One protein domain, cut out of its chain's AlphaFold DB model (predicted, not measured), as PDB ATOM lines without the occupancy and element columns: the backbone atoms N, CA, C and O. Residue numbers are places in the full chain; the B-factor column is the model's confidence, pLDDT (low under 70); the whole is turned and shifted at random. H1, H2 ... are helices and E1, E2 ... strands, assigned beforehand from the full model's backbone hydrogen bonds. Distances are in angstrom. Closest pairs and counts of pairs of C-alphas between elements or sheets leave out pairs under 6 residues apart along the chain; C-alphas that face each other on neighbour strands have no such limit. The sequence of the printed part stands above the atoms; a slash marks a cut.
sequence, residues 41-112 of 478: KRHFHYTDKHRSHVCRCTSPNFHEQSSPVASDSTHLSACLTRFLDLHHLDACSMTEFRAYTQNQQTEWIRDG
ATOM      1  N   LYS A  41      26.465 -38.391  58.285       84.38
ATOM      2  CA  LYS A  41      26.312 -38.496  56.837       84.38
ATOM      3  C   LYS A  41      26.251 -39.983  56.492       84.38
ATOM      4  O   LYS A  41      27.259 -40.676  56.585       84.38
ATOM      5  N   ARG A  42      25.058 -40.479  56.167       88.69
ATOM      6  CA  ARG A  42      24.875 -41.860  55.720       88.69
ATOM      7  C   ARG A  42      25.265 -41.937  54.249       88.69
ATOM      8  O   ARG A  42      24.943 -41.039  53.469       88.69
ATOM      9  N   HIS A  43      25.991 -42.983  53.892       92.44
ATOM     10  CA  HIS A  43      26.456 -43.230  52.535       92.44
ATOM     11  C   HIS A  43      25.750 -44.463  51.972       92.44
ATOM     12  O   HIS A  43      25.435 -45.381  52.723       92.44
ATOM     13  N   PHE A  44      25.497 -44.454  50.662       96.00
ATOM     14  CA  PHE A  44      24.972 -45.609  49.937       96.00
ATOM     15  C   PHE A  44      26.117 -46.402  49.325       96.00
ATOM     16  O   PHE A  44      26.921 -45.856  48.559       96.00
ATOM     17  N   HIS A  45      26.148 -47.694  49.605       96.25
ATOM     18  CA  HIS A  45      27.087 -48.640  49.016       96.25
ATOM     19  C   HIS A  45      26.390 -49.965  48.742       96.25
ATOM     20  O   HIS A  45      25.441 -50.345  49.426       96.25
ATOM     21  N   TYR A  46      26.885 -50.668  47.734       97.12
ATOM     22  CA  TYR A  46      26.540 -52.061  47.530       97.12
ATOM     23  C   TYR A  46      27.240 -52.914  48.584       97.12
ATOM     24  O   TYR A  46      28.392 -52.632  48.921       97.12
ATOM     25  N   THR A  47      26.553 -53.929  49.107       96.25
ATOM     26  CA  THR A  47      27.096 -54.837  50.136       96.25
ATOM     27  C   THR A  47      27.702 -56.113  49.561       96.25
ATOM     28  O   THR A  47      28.255 -56.913  50.309       96.25
ATOM     29  N   ASP A  48      27.581 -56.319  48.249       94.50
ATOM     30  CA  ASP A  48      28.078 -57.491  47.540       94.50
ATOM     31  C   ASP A  48      28.747 -57.106  46.204       94.50
ATOM     32  O   ASP A  48      28.572 -56.002  45.677       94.50
ATOM     33  N   LYS A  49      29.524 -58.042  45.647       93.94
ATOM     34  CA  LYS A  49      30.181 -57.921  44.330       93.94
ATOM     35  C   LYS A  49      29.203 -57.775  43.165       93.94
ATOM     36  O   LYS A  49      29.534 -57.115  42.183       93.94
ATOM     37  N   HIS A  50      28.035 -58.405  43.261       95.62
ATOM     38  CA  HIS A  50      27.026 -58.438  42.201       95.62
ATOM     39  C   HIS A  50      26.174 -57.166  42.148       95.62
ATOM     40  O   HIS A  50      25.345 -57.023  41.251       95.62
ATOM     41  N   ARG A  51      26.388 -56.234  43.086       95.62
ATOM     42  CA  ARG A  51      25.597 -55.016  43.270       95.62
ATOM     43  C   ARG A  51      24.109 -55.318  43.448       95.62
ATOM     44  O   ARG A  51      23.260 -54.542  43.020       95.62
ATOM     45  N   SER A  52      23.793 -56.457  44.063       96.50
ATOM     46  CA  SER A  52      22.415 -56.926  44.223       96.50
ATOM     47  C   SER A  52      21.729 -56.336  45.453       96.50
ATOM     48  O   SER A  52      20.510 -56.197  45.455       96.50
ATOM     49  N   HIS A  53      22.500 -55.916  46.459       97.12
ATOM     50  CA  HIS A  53      22.005 -55.291  47.684       97.12
ATOM     51  C   HIS A  53      22.654 -53.932  47.923       97.12
ATOM     52  O   HIS A  53      23.863 -53.772  47.749       97.12
ATOM     53  N   VAL A  54      21.851 -52.962  48.356       97.56
ATOM     54  CA  VAL A  54      22.285 -51.618  48.745       97.56
ATOM     55  C   VAL A  54      22.031 -51.415  50.229       97.56
ATOM     56  O   VAL A  54      20.948 -51.709  50.728       97.56
ATOM     57  N   CYS A  55      23.005 -50.838  50.924       97.44
ATOM     58  CA  CYS A  55      22.869 -50.415  52.309       97.44
ATOM     59  C   CYS A  55      23.175 -48.919  52.457       97.44
ATOM     60  O   CYS A  55      24.039 -48.361  51.778       97.44
ATOM     61  N   ARG A  56      22.444 -48.281  53.369       96.44
ATOM     62  CA  ARG A  56      22.602 -46.910  53.832       96.44
ATOM     63  C   ARG A  56      23.115 -46.933  55.268       96.44
ATOM     64  O   ARG A  56      22.336 -46.969  56.217       96.44
ATOM     65  N   CYS A  57      24.431 -46.858  55.446       95.12
ATOM     66  CA  CYS A  57      25.042 -46.835  56.777       95.12
ATOM     67  C   CYS A  57      26.076 -45.708  56.925       95.12
ATOM     68  O   CYS A  57      26.451 -45.030  55.965       95.12
ATOM     69  N   THR A  58      26.500 -45.447  58.161       93.75
ATOM     70  CA  THR A  58      27.524 -44.435  58.478       93.75
ATOM     71  C   THR A  58      28.943 -44.924  58.215       93.75
ATOM     72  O   THR A  58      29.864 -44.121  58.090       93.75
ATOM     73  N   SER A  59      29.127 -46.242  58.167       91.12
ATOM     74  CA  SER A  59      30.433 -46.888  58.215       91.12
ATOM     75  C   SER A  59      30.463 -48.052  57.220       91.12
ATOM     76  O   SER A  59      30.284 -49.202  57.618       91.12
ATOM     77  N   PRO A  60      30.691 -47.774  55.922       89.31
ATOM     78  CA  PRO A  60      30.672 -48.797  54.872       89.31
ATOM     79  C   PRO A  60      31.712 -49.905  55.093       89.31
ATOM     80  O   PRO A  60      31.516 -51.025  54.638       89.31
ATOM     81  N   ASN A  61      32.770 -49.620  55.861       88.19
ATOM     82  CA  ASN A  61      33.846 -50.559  56.192       88.19
ATOM     83  C   ASN A  61      33.389 -51.802  56.979       88.19
ATOM     84  O   ASN A  61      34.165 -52.742  57.104       88.19
ATOM     85  N   PHE A  62      32.170 -51.816  57.532       90.19
ATOM     86  CA  PHE A  62      31.610 -53.018  58.163       90.19
ATOM     87  C   PHE A  62      31.123 -54.061  57.152       90.19
ATOM     88  O   PHE A  62      30.819 -55.186  57.540       90.19
ATOM     89  N   HIS A  63      31.049 -53.710  55.870       90.62
ATOM     90  CA  HIS A  63      30.725 -54.646  54.805       90.62
ATOM     91  C   HIS A  63      32.016 -55.130  54.152       90.62
ATOM     92  O   HIS A  63      32.872 -54.324  53.791       90.62
ATOM     93  N   GLU A  64      32.139 -56.445  53.978       88.50
ATOM     94  CA  GLU A  64      33.335 -57.090  53.418       88.50
ATOM     95  C   GLU A  64      33.711 -56.516  52.041       88.50
ATOM     96  O   GLU A  64      34.887 -56.396  51.699       88.50
ATOM     97  N   GLN A  65      32.704 -56.120  51.257       86.38
ATOM     98  CA  GLN A  65      32.858 -55.529  49.933       86.38
ATOM     99  C   GLN A  65      31.897 -54.351  49.790       86.38
ATOM    100  O   GLN A  65      30.745 -54.517  49.404       86.38
ATOM    101  N   SER A  66      32.375 -53.147  50.103       90.06
ATOM    102  CA  SER A  66      31.610 -51.919  49.889       90.06
ATOM    103  C   SER A  66      32.049 -51.234  48.598       90.06
ATOM    104  O   SER A  66      33.199 -50.805  48.484       90.06
ATOM    105  N   SER A  67      31.135 -51.073  47.642       93.75
ATOM    106  CA  SER A  67      31.345 -50.180  46.494       93.75
ATOM    107  C   SER A  67      30.309 -49.051  46.512       93.75
ATOM    108  O   SER A  67      29.127 -49.319  46.711       93.75
ATOM    109  N   PRO A  68      30.710 -47.775  46.382       94.62
ATOM    110  CA  PRO A  68      29.778 -46.661  46.528       94.62
ATOM    111  C   PRO A  68      28.791 -46.590  45.355       94.62
ATOM    112  O   PRO A  68      29.201 -46.519  44.201       94.62
ATOM    113  N   VAL A  69      27.487 -46.505  45.642       94.69
ATOM    114  CA  VAL A  69      26.428 -46.418  44.608       94.69
ATOM    115  C   VAL A  69      26.562 -45.145  43.767       94.69
ATOM    116  O   VAL A  69      26.286 -45.132  42.570       94.69
ATOM    117  N   ALA A  70      27.049 -44.066  44.383       91.06
ATOM    118  CA  ALA A  70      27.284 -42.795  43.704       91.06
ATOM    119  C   ALA A  70      28.335 -42.878  42.581       91.06
ATOM    120  O   ALA A  70      28.376 -41.976  41.749       91.06
ATOM    121  N   SER A  71      29.171 -43.925  42.557       91.19
ATOM    122  CA  SER A  71      30.098 -44.175  41.448       91.19
ATOM    123  C   SER A  71      29.398 -44.655  40.182       91.19
ATOM    124  O   SER A  71      29.928 -44.425  39.101       91.19
ATOM    125  N   ASP A  72      28.217 -45.267  40.301       90.69
ATOM    126  CA  ASP A  72      27.436 -45.719  39.149       90.69
ATOM    127  C   ASP A  72      26.528 -44.608  38.639       90.69
ATOM    128  O   ASP A  72      26.488 -44.306  37.449       90.69
ATOM    129  N   SER A  73      25.766 -43.999  39.550       91.38
ATOM    130  CA  SER A  73      24.823 -42.946  39.197       91.38
ATOM    131  C   SER A  73      24.418 -42.127  40.418       91.38
ATOM    132  O   SER A  73      23.901 -42.637  41.415       91.38
ATOM    133  N   THR A  74      24.595 -40.810  40.321       89.56
ATOM    134  CA  THR A  74      24.077 -39.857  41.314       89.56
ATOM    135  C   THR A  74      22.549 -39.854  41.350       89.56
ATOM    136  O   THR A  74      21.966 -39.678  42.419       89.56
ATOM    137  N   HIS A  75      21.906 -40.109  40.206       89.38
ATOM    138  CA  HIS A  75      20.456 -40.240  40.087       89.38
ATOM    139  C   HIS A  75      19.951 -41.473  40.841       89.38
ATOM    140  O   HIS A  75      18.998 -41.375  41.609       89.38
ATOM    141  N   LEU A  76      20.630 -42.616  40.693       92.62
ATOM    142  CA  LEU A  76      20.282 -43.841  41.413       92.62
ATOM    143  C   LEU A  76      20.336 -43.636  42.935       92.62
ATOM    144  O   LEU A  76      19.412 -44.028  43.640       92.62
ATOM    145  N   SER A  77      21.369 -42.951  43.432       93.94
ATOM    146  CA  SER A  77      21.490 -42.604  44.856       93.94
ATOM    147  C   SER A  77      20.302 -41.772  45.367       93.94
ATOM    148  O   SER A  77      19.768 -42.045  46.444       93.94
ATOM    149  N   ALA A  78      19.831 -40.795  44.582       90.81
ATOM    150  CA  ALA A  78      18.655 -39.996  44.934       90.81
ATOM    151  C   ALA A  78      17.373 -40.847  44.979       90.81
ATOM    152  O   ALA A  78      16.614 -40.764  45.945       90.81
ATOM    153  N   CYS A  79      17.161 -41.719  43.987       93.12
ATOM    154  CA  CYS A  79      15.997 -42.606  43.961       93.12
ATOM    155  C   CYS A  79      16.003 -43.614  45.121       93.12
ATOM    156  O   CYS A  79      14.979 -43.800  45.775       93.12
ATOM    157  N   LEU A  80      17.157 -44.218  45.422       95.00
ATOM    158  CA  LEU A  80      17.311 -45.149  46.546       95.00
ATOM    159  C   LEU A  80      17.104 -44.463  47.893       95.00
ATOM    160  O   LEU A  80      16.486 -45.046  48.776       95.00
ATOM    161  N   THR A  81      17.565 -43.217  48.047       93.62
ATOM    162  CA  THR A  81      17.304 -42.429  49.262       93.62
ATOM    163  C   THR A  81      15.817 -42.345  49.540       93.62
ATOM    164  O   THR A  81      15.376 -42.659  50.640       93.62
ATOM    165  N   ARG A  82      15.036 -42.011  48.516       89.62
ATOM    166  CA  ARG A  82      13.589 -41.865  48.642       89.62
ATOM    167  C   ARG A  82      12.888 -43.179  48.896       89.62
ATOM    168  O   ARG A  82      12.001 -43.219  49.738       89.62
ATOM    169  N   PHE A  83      13.289 -44.233  48.192       94.38
ATOM    170  CA  PHE A  83      12.748 -45.564  48.419       94.38
ATOM    171  C   PHE A  83      12.981 -46.010  49.870       94.38
ATOM    172  O   PHE A  83      12.031 -46.329  50.578       94.38
ATOM    173  N   LEU A  84      14.218 -45.931  50.361       95.06
ATOM    174  CA  LEU A  84      14.532 -46.299  51.740       95.06
ATOM    175  C   LEU A  84      13.827 -45.401  52.768       95.06
ATOM    176  O   LEU A  84      13.352 -45.906  53.780       95.06
ATOM    177  N   ASP A  85      13.711 -44.093  52.516       92.00
ATOM    178  CA  ASP A  85      12.991 -43.171  53.405       92.00
ATOM    179  C   ASP A  85      11.493 -43.471  53.469       92.00
ATOM    180  O   ASP A  85      10.923 -43.503  54.558       92.00
ATOM    181  N   LEU A  86      10.865 -43.728  52.318       89.31
ATOM    182  CA  LEU A  86       9.439 -44.035  52.210       89.31
ATOM    183  C   LEU A  86       9.079 -45.339  52.929       89.31
ATOM    184  O   LEU A  86       8.001 -45.444  53.511       89.31
ATOM    185  N   HIS A  87       9.977 -46.322  52.878       93.19
ATOM    186  CA  HIS A  87       9.785 -47.635  53.485       93.19
ATOM    187  C   HIS A  87      10.414 -47.761  54.883       93.19
ATOM    188  O   HIS A  87      10.312 -48.820  55.497       93.19
ATOM    189  N   HIS A  88      11.038 -46.696  55.403       93.69
ATOM    190  CA  HIS A  88      11.777 -46.689  56.672       93.69
ATOM    191  C   HIS A  88      12.832 -47.804  56.775       93.69
ATOM    192  O   HIS A  88      13.016 -48.419  57.825       93.69
ATOM    193  N   LEU A  89      13.533 -48.058  55.672       95.88
ATOM    194  CA  LEU A  89      14.570 -49.076  55.562       95.88
ATOM    195  C   LEU A  89      15.967 -48.442  55.607       95.88
ATOM    196  O   LEU A  89      16.171 -47.280  55.250       95.88
ATOM    197  N   ASP A  90      16.957 -49.232  56.016       95.94
ATOM    198  CA  ASP A  90      18.380 -48.878  55.907       95.94
ATOM    199  C   ASP A  90      19.125 -49.734  54.875       95.94
ATOM    200  O   ASP A  90      20.274 -49.451  54.550       95.94
ATOM    201  N   ALA A  91      18.482 -50.754  54.313       96.94
ATOM    202  CA  ALA A  91      19.005 -51.539  53.205       96.94
ATOM    203  C   ALA A  91      17.853 -52.082  52.354       96.94
ATOM    204  O   ALA A  91      16.736 -52.229  52.849       96.94
ATOM    205  N   CYS A  92      18.126 -52.375  51.087       98.00
ATOM    206  CA  CYS A  92      17.191 -53.052  50.194       98.00
ATOM    207  C   CYS A  92      17.929 -53.857  49.127       98.00
ATOM    208  O   CYS A  92      19.084 -53.561  48.793       98.00
ATOM    209  N   SER A  93      17.252 -54.840  48.542       97.88
ATOM    210  CA  SER A  93      17.730 -55.444  47.302       97.88
ATOM    211  C   SER A  93      17.449 -54.517  46.109       97.88
ATOM    212  O   SER A  93      16.474 -53.760  46.076       97.88
ATOM    213  N   MET A  94      18.303 -54.577  45.089       97.12
ATOM    214  CA  MET A  94      18.087 -53.877  43.822       97.12
ATOM    215  C   MET A  94      16.874 -54.432  43.069       97.12
ATOM    216  O   MET A  94      16.230 -53.684  42.337       97.12
ATOM    217  N   THR A  95      16.533 -55.708  43.268       97.25
ATOM    218  CA  THR A  95      15.337 -56.335  42.687       97.25
ATOM    219  C   THR A  95      14.058 -55.716  43.248       97.25
ATOM    220  O   THR A  95      13.201 -55.302  42.471       97.25
ATOM    221  N   GLU A  96      13.950 -55.560  44.573       96.88
ATOM    222  CA  GLU A  96      12.808 -54.887  45.212       96.88
ATOM    223  C   GLU A  96      12.680 -53.435  44.748       96.88
ATOM    224  O   GLU A  96      11.593 -52.986  44.386       96.88
ATOM    225  N   PHE A  97      13.796 -52.705  44.695       96.69
ATOM    226  CA  PHE A  97      13.806 -51.318  44.233       96.69
ATOM    227  C   PHE A  97      13.350 -51.181  42.766       96.69
ATOM    228  O   PHE A  97      12.592 -50.265  42.420       96.69
ATOM    229  N   ARG A  98      13.774 -52.099  41.889       96.06
ATOM    230  CA  ARG A  98      13.327 -52.146  40.487       96.06
ATOM    231  C   ARG A  98      11.841 -52.477  40.384       96.06
ATOM    232  O   ARG A  98      11.130 -51.774  39.673       96.06
ATOM    233  N   ALA A  99      11.365 -53.473  41.132       96.25
ATOM    234  CA  ALA A  99       9.949 -53.840  41.168       96.25
ATOM    235  C   ALA A  99       9.070 -52.676  41.659       96.25
ATOM    236  O   ALA A  99       8.019 -52.406  41.076       96.25
ATOM    237  N   TYR A 100       9.522 -51.938  42.679       95.75
ATOM    238  CA  TYR A 100       8.885 -50.701  43.143       95.75
ATOM    239  C   TYR A 100       8.775 -49.657  42.034       95.75
ATOM    240  O   TYR A 100       7.697 -49.121  41.774       95.75
ATOM    241  N   THR A 101       9.890 -49.386  41.359       93.38
ATOM    242  CA  THR A 101       9.945 -48.404  40.274       93.38
ATOM    243  C   THR A 101       9.006 -48.788  39.132       93.38
ATOM    244  O   THR A 101       8.244 -47.951  38.648       93.38
ATOM    245  N   GLN A 102       9.043 -50.053  38.715       94.62
ATOM    246  CA  GLN A 102       8.210 -50.565  37.636       94.62
ATOM    247  C   GLN A 102       6.727 -50.438  37.984       94.62
ATOM    248  O   GLN A 102       5.960 -49.925  37.173       94.62
ATOM    249  N   ASN A 103       6.333 -50.806  39.205       95.31
ATOM    250  CA  ASN A 103       4.944 -50.675  39.629       95.31
ATOM    251  C   ASN A 103       4.496 -49.214  39.688       95.31
ATOM    252  O   ASN A 103       3.410 -48.915  39.204       95.31
ATOM    253  N   GLN A 104       5.325 -48.290  40.192       93.44
ATOM    254  CA  GLN A 104       5.013 -46.855  40.138       93.44
ATOM    255  C   GLN A 104       4.780 -46.381  38.701       93.44
ATOM    256  O   GLN A 104       3.800 -45.692  38.424       93.44
ATOM    257  N   GLN A 105       5.640 -46.788  37.766       93.31
ATOM    258  CA  GLN A 105       5.486 -46.434  36.361       93.31
ATOM    259  C   GLN A 105       4.205 -47.030  35.758       93.31
ATOM    260  O   GLN A 105       3.479 -46.328  35.056       93.31
ATOM    261  N   THR A 106       3.887 -48.291  36.060       95.38
ATOM    262  CA  THR A 106       2.638 -48.938  35.636       95.38
ATOM    263  C   THR A 106       1.411 -48.226  36.201       95.38
ATOM    264  O   THR A 106       0.449 -48.008  35.466       95.38
ATOM    265  N   GLU A 107       1.436 -47.816  37.471       95.69
ATOM    266  CA  GLU A 107       0.353 -47.038  38.078       95.69
ATOM    267  C   GLU A 107       0.160 -45.696  37.371       95.69
ATOM    268  O   GLU A 107      -0.968 -45.328  37.058       95.69
ATOM    269  N   TRP A 108       1.243 -44.980  37.064       95.69
ATOM    270  CA  TRP A 108       1.146 -43.698  36.364       95.69
ATOM    271  C   TRP A 108       0.612 -43.868  34.943       95.69
ATOM    272  O   TRP A 108      -0.279 -43.120  34.546       95.69
ATOM    273  N   ILE A 109       1.072 -44.883  34.208       95.88
ATOM    274  CA  ILE A 109       0.562 -45.195  32.864       95.88
ATOM    275  C   ILE A 109      -0.931 -45.530  32.919       95.88
ATOM    276  O   ILE A 109      -1.696 -45.010  32.107       95.88
ATOM    277  N   ARG A 110      -1.358 -46.346  33.892       96.69
ATOM    278  CA  ARG A 110      -2.776 -46.675  34.117       96.69
ATOM    279  C   ARG A 110      -3.619 -45.417  34.341       96.69
ATOM    280  O   ARG A 110      -4.743 -45.349  33.857       96.69
ATOM    281  N   ASP A 111      -3.056 -44.417  35.009       96.31
ATOM    282  CA  ASP A 111      -3.715 -43.140  35.288       96.31
ATOM    283  C   ASP A 111      -3.545 -42.103  34.150       96.31
ATOM    284  O   ASP A 111      -3.846 -40.919  34.327       96.31
ATOM    285  N   GLY A 112      -3.058 -42.520  32.974       96.62
ATOM    286  CA  GLY A 112      -2.879 -41.658  31.800       96.62
ATOM    287  C   GLY A 112      -1.700 -40.684  31.911       96.62
ATOM    288  O   GLY A 112      -1.699 -39.621  31.286       96.62
TER     289      GLY A 112
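AT A GLANCE: This is residues 41 to 112 of the 478 residues of an uncharacterized protein of Ophiobolus disseminans (UniProt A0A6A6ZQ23). A small antiparallel sheet of three strands has one helix, H1, crossing one of its faces, and a second helix, H2, runs out from the last strand as an arm whose residues 102 to 110 stick out with residues 111 and 112. The long loop from residue 58 to 73 joins E2 to H1, and its residues 67 to 68 pair with E1 along the edge of the sheet. The printed part has 72 residues with two named helices and three named strands, in the order E1, E2, H1, E3, H2; the sheet's order is E1, E2, E3, and the class is mixed, helices and strands. The whole is only just compact, close to loose, with a radius of gyration of the C-alphas of 13.1 A, and elongated, spanning 45 by 24 by 18 A.

HOW THE PARTS SIT: Start at E1, residues 43 to 46, an edge strand that forms a hairpin with the inner strand E2, residues 53 to 57. They are antiparallel at 156 degrees; look for N 43 and O 57 at 2.9 A and N 55 and O 45 at 2.9 A, within hydrogen-bond range. Residues 45 to 46 of E1 also pair, antiparallel, with residues 67 to 68. Next comes H1, residues 74 to 87, on the sheet at a height over the sheet of 9.3 A, the two making two layers, a helix on one face of a sheet. It runs across the strands, at 79 degrees to E1 on the local plane, and lies over E1 and E2; E3, residues 91 to 93, is only just not under it, with 2 of its C-alphas falling there. The closest C-alphas of E1 and H1 are those of Phe 44 and Ser 77, 6.9 A apart. E3, the other edge strand, is antiparallel to E2 at 170 degrees, with N 54 and O 92 at 2.9 A. H2, residues 94 to 110, only grazes the sheet with its residues 94 to 97. H1 and H2 are close but not clearly touching, about perpendicular at 85 degrees, their closest C-alphas being those of Phe 83 and Phe 97, 7.2 A apart. In H1 and H2 every O i to N i+4 pair is within hydrogen-bond range.

IN THESE COORDINATES: Find C-alpha 43 at (26.456, -43.230, 52.535), where E1 begins its 10.2 A; E2 then covers 12.8 A. H1 starts from C-alpha 74 at (24.077, -39.857, 41.314) and covers 20.3 A; E3 covers 7.2 A. H2 runs 24.1 A to C-alpha 110 at (-2.776, -46.675, 34.117).

THE WHOLE: The C-alphas of Asn 61 and Gly 112, the two farthest apart, are 45.0 A apart. Without residues 102 to 112, which stand free, the body spans 28 by 24 by 18 A. The link from E2 to H1 is long, with 16 residues; those from H1 to E3 and E3 to H2 are tight. The printed part has no cut, and no printed residue of this model is under pLDDT 70.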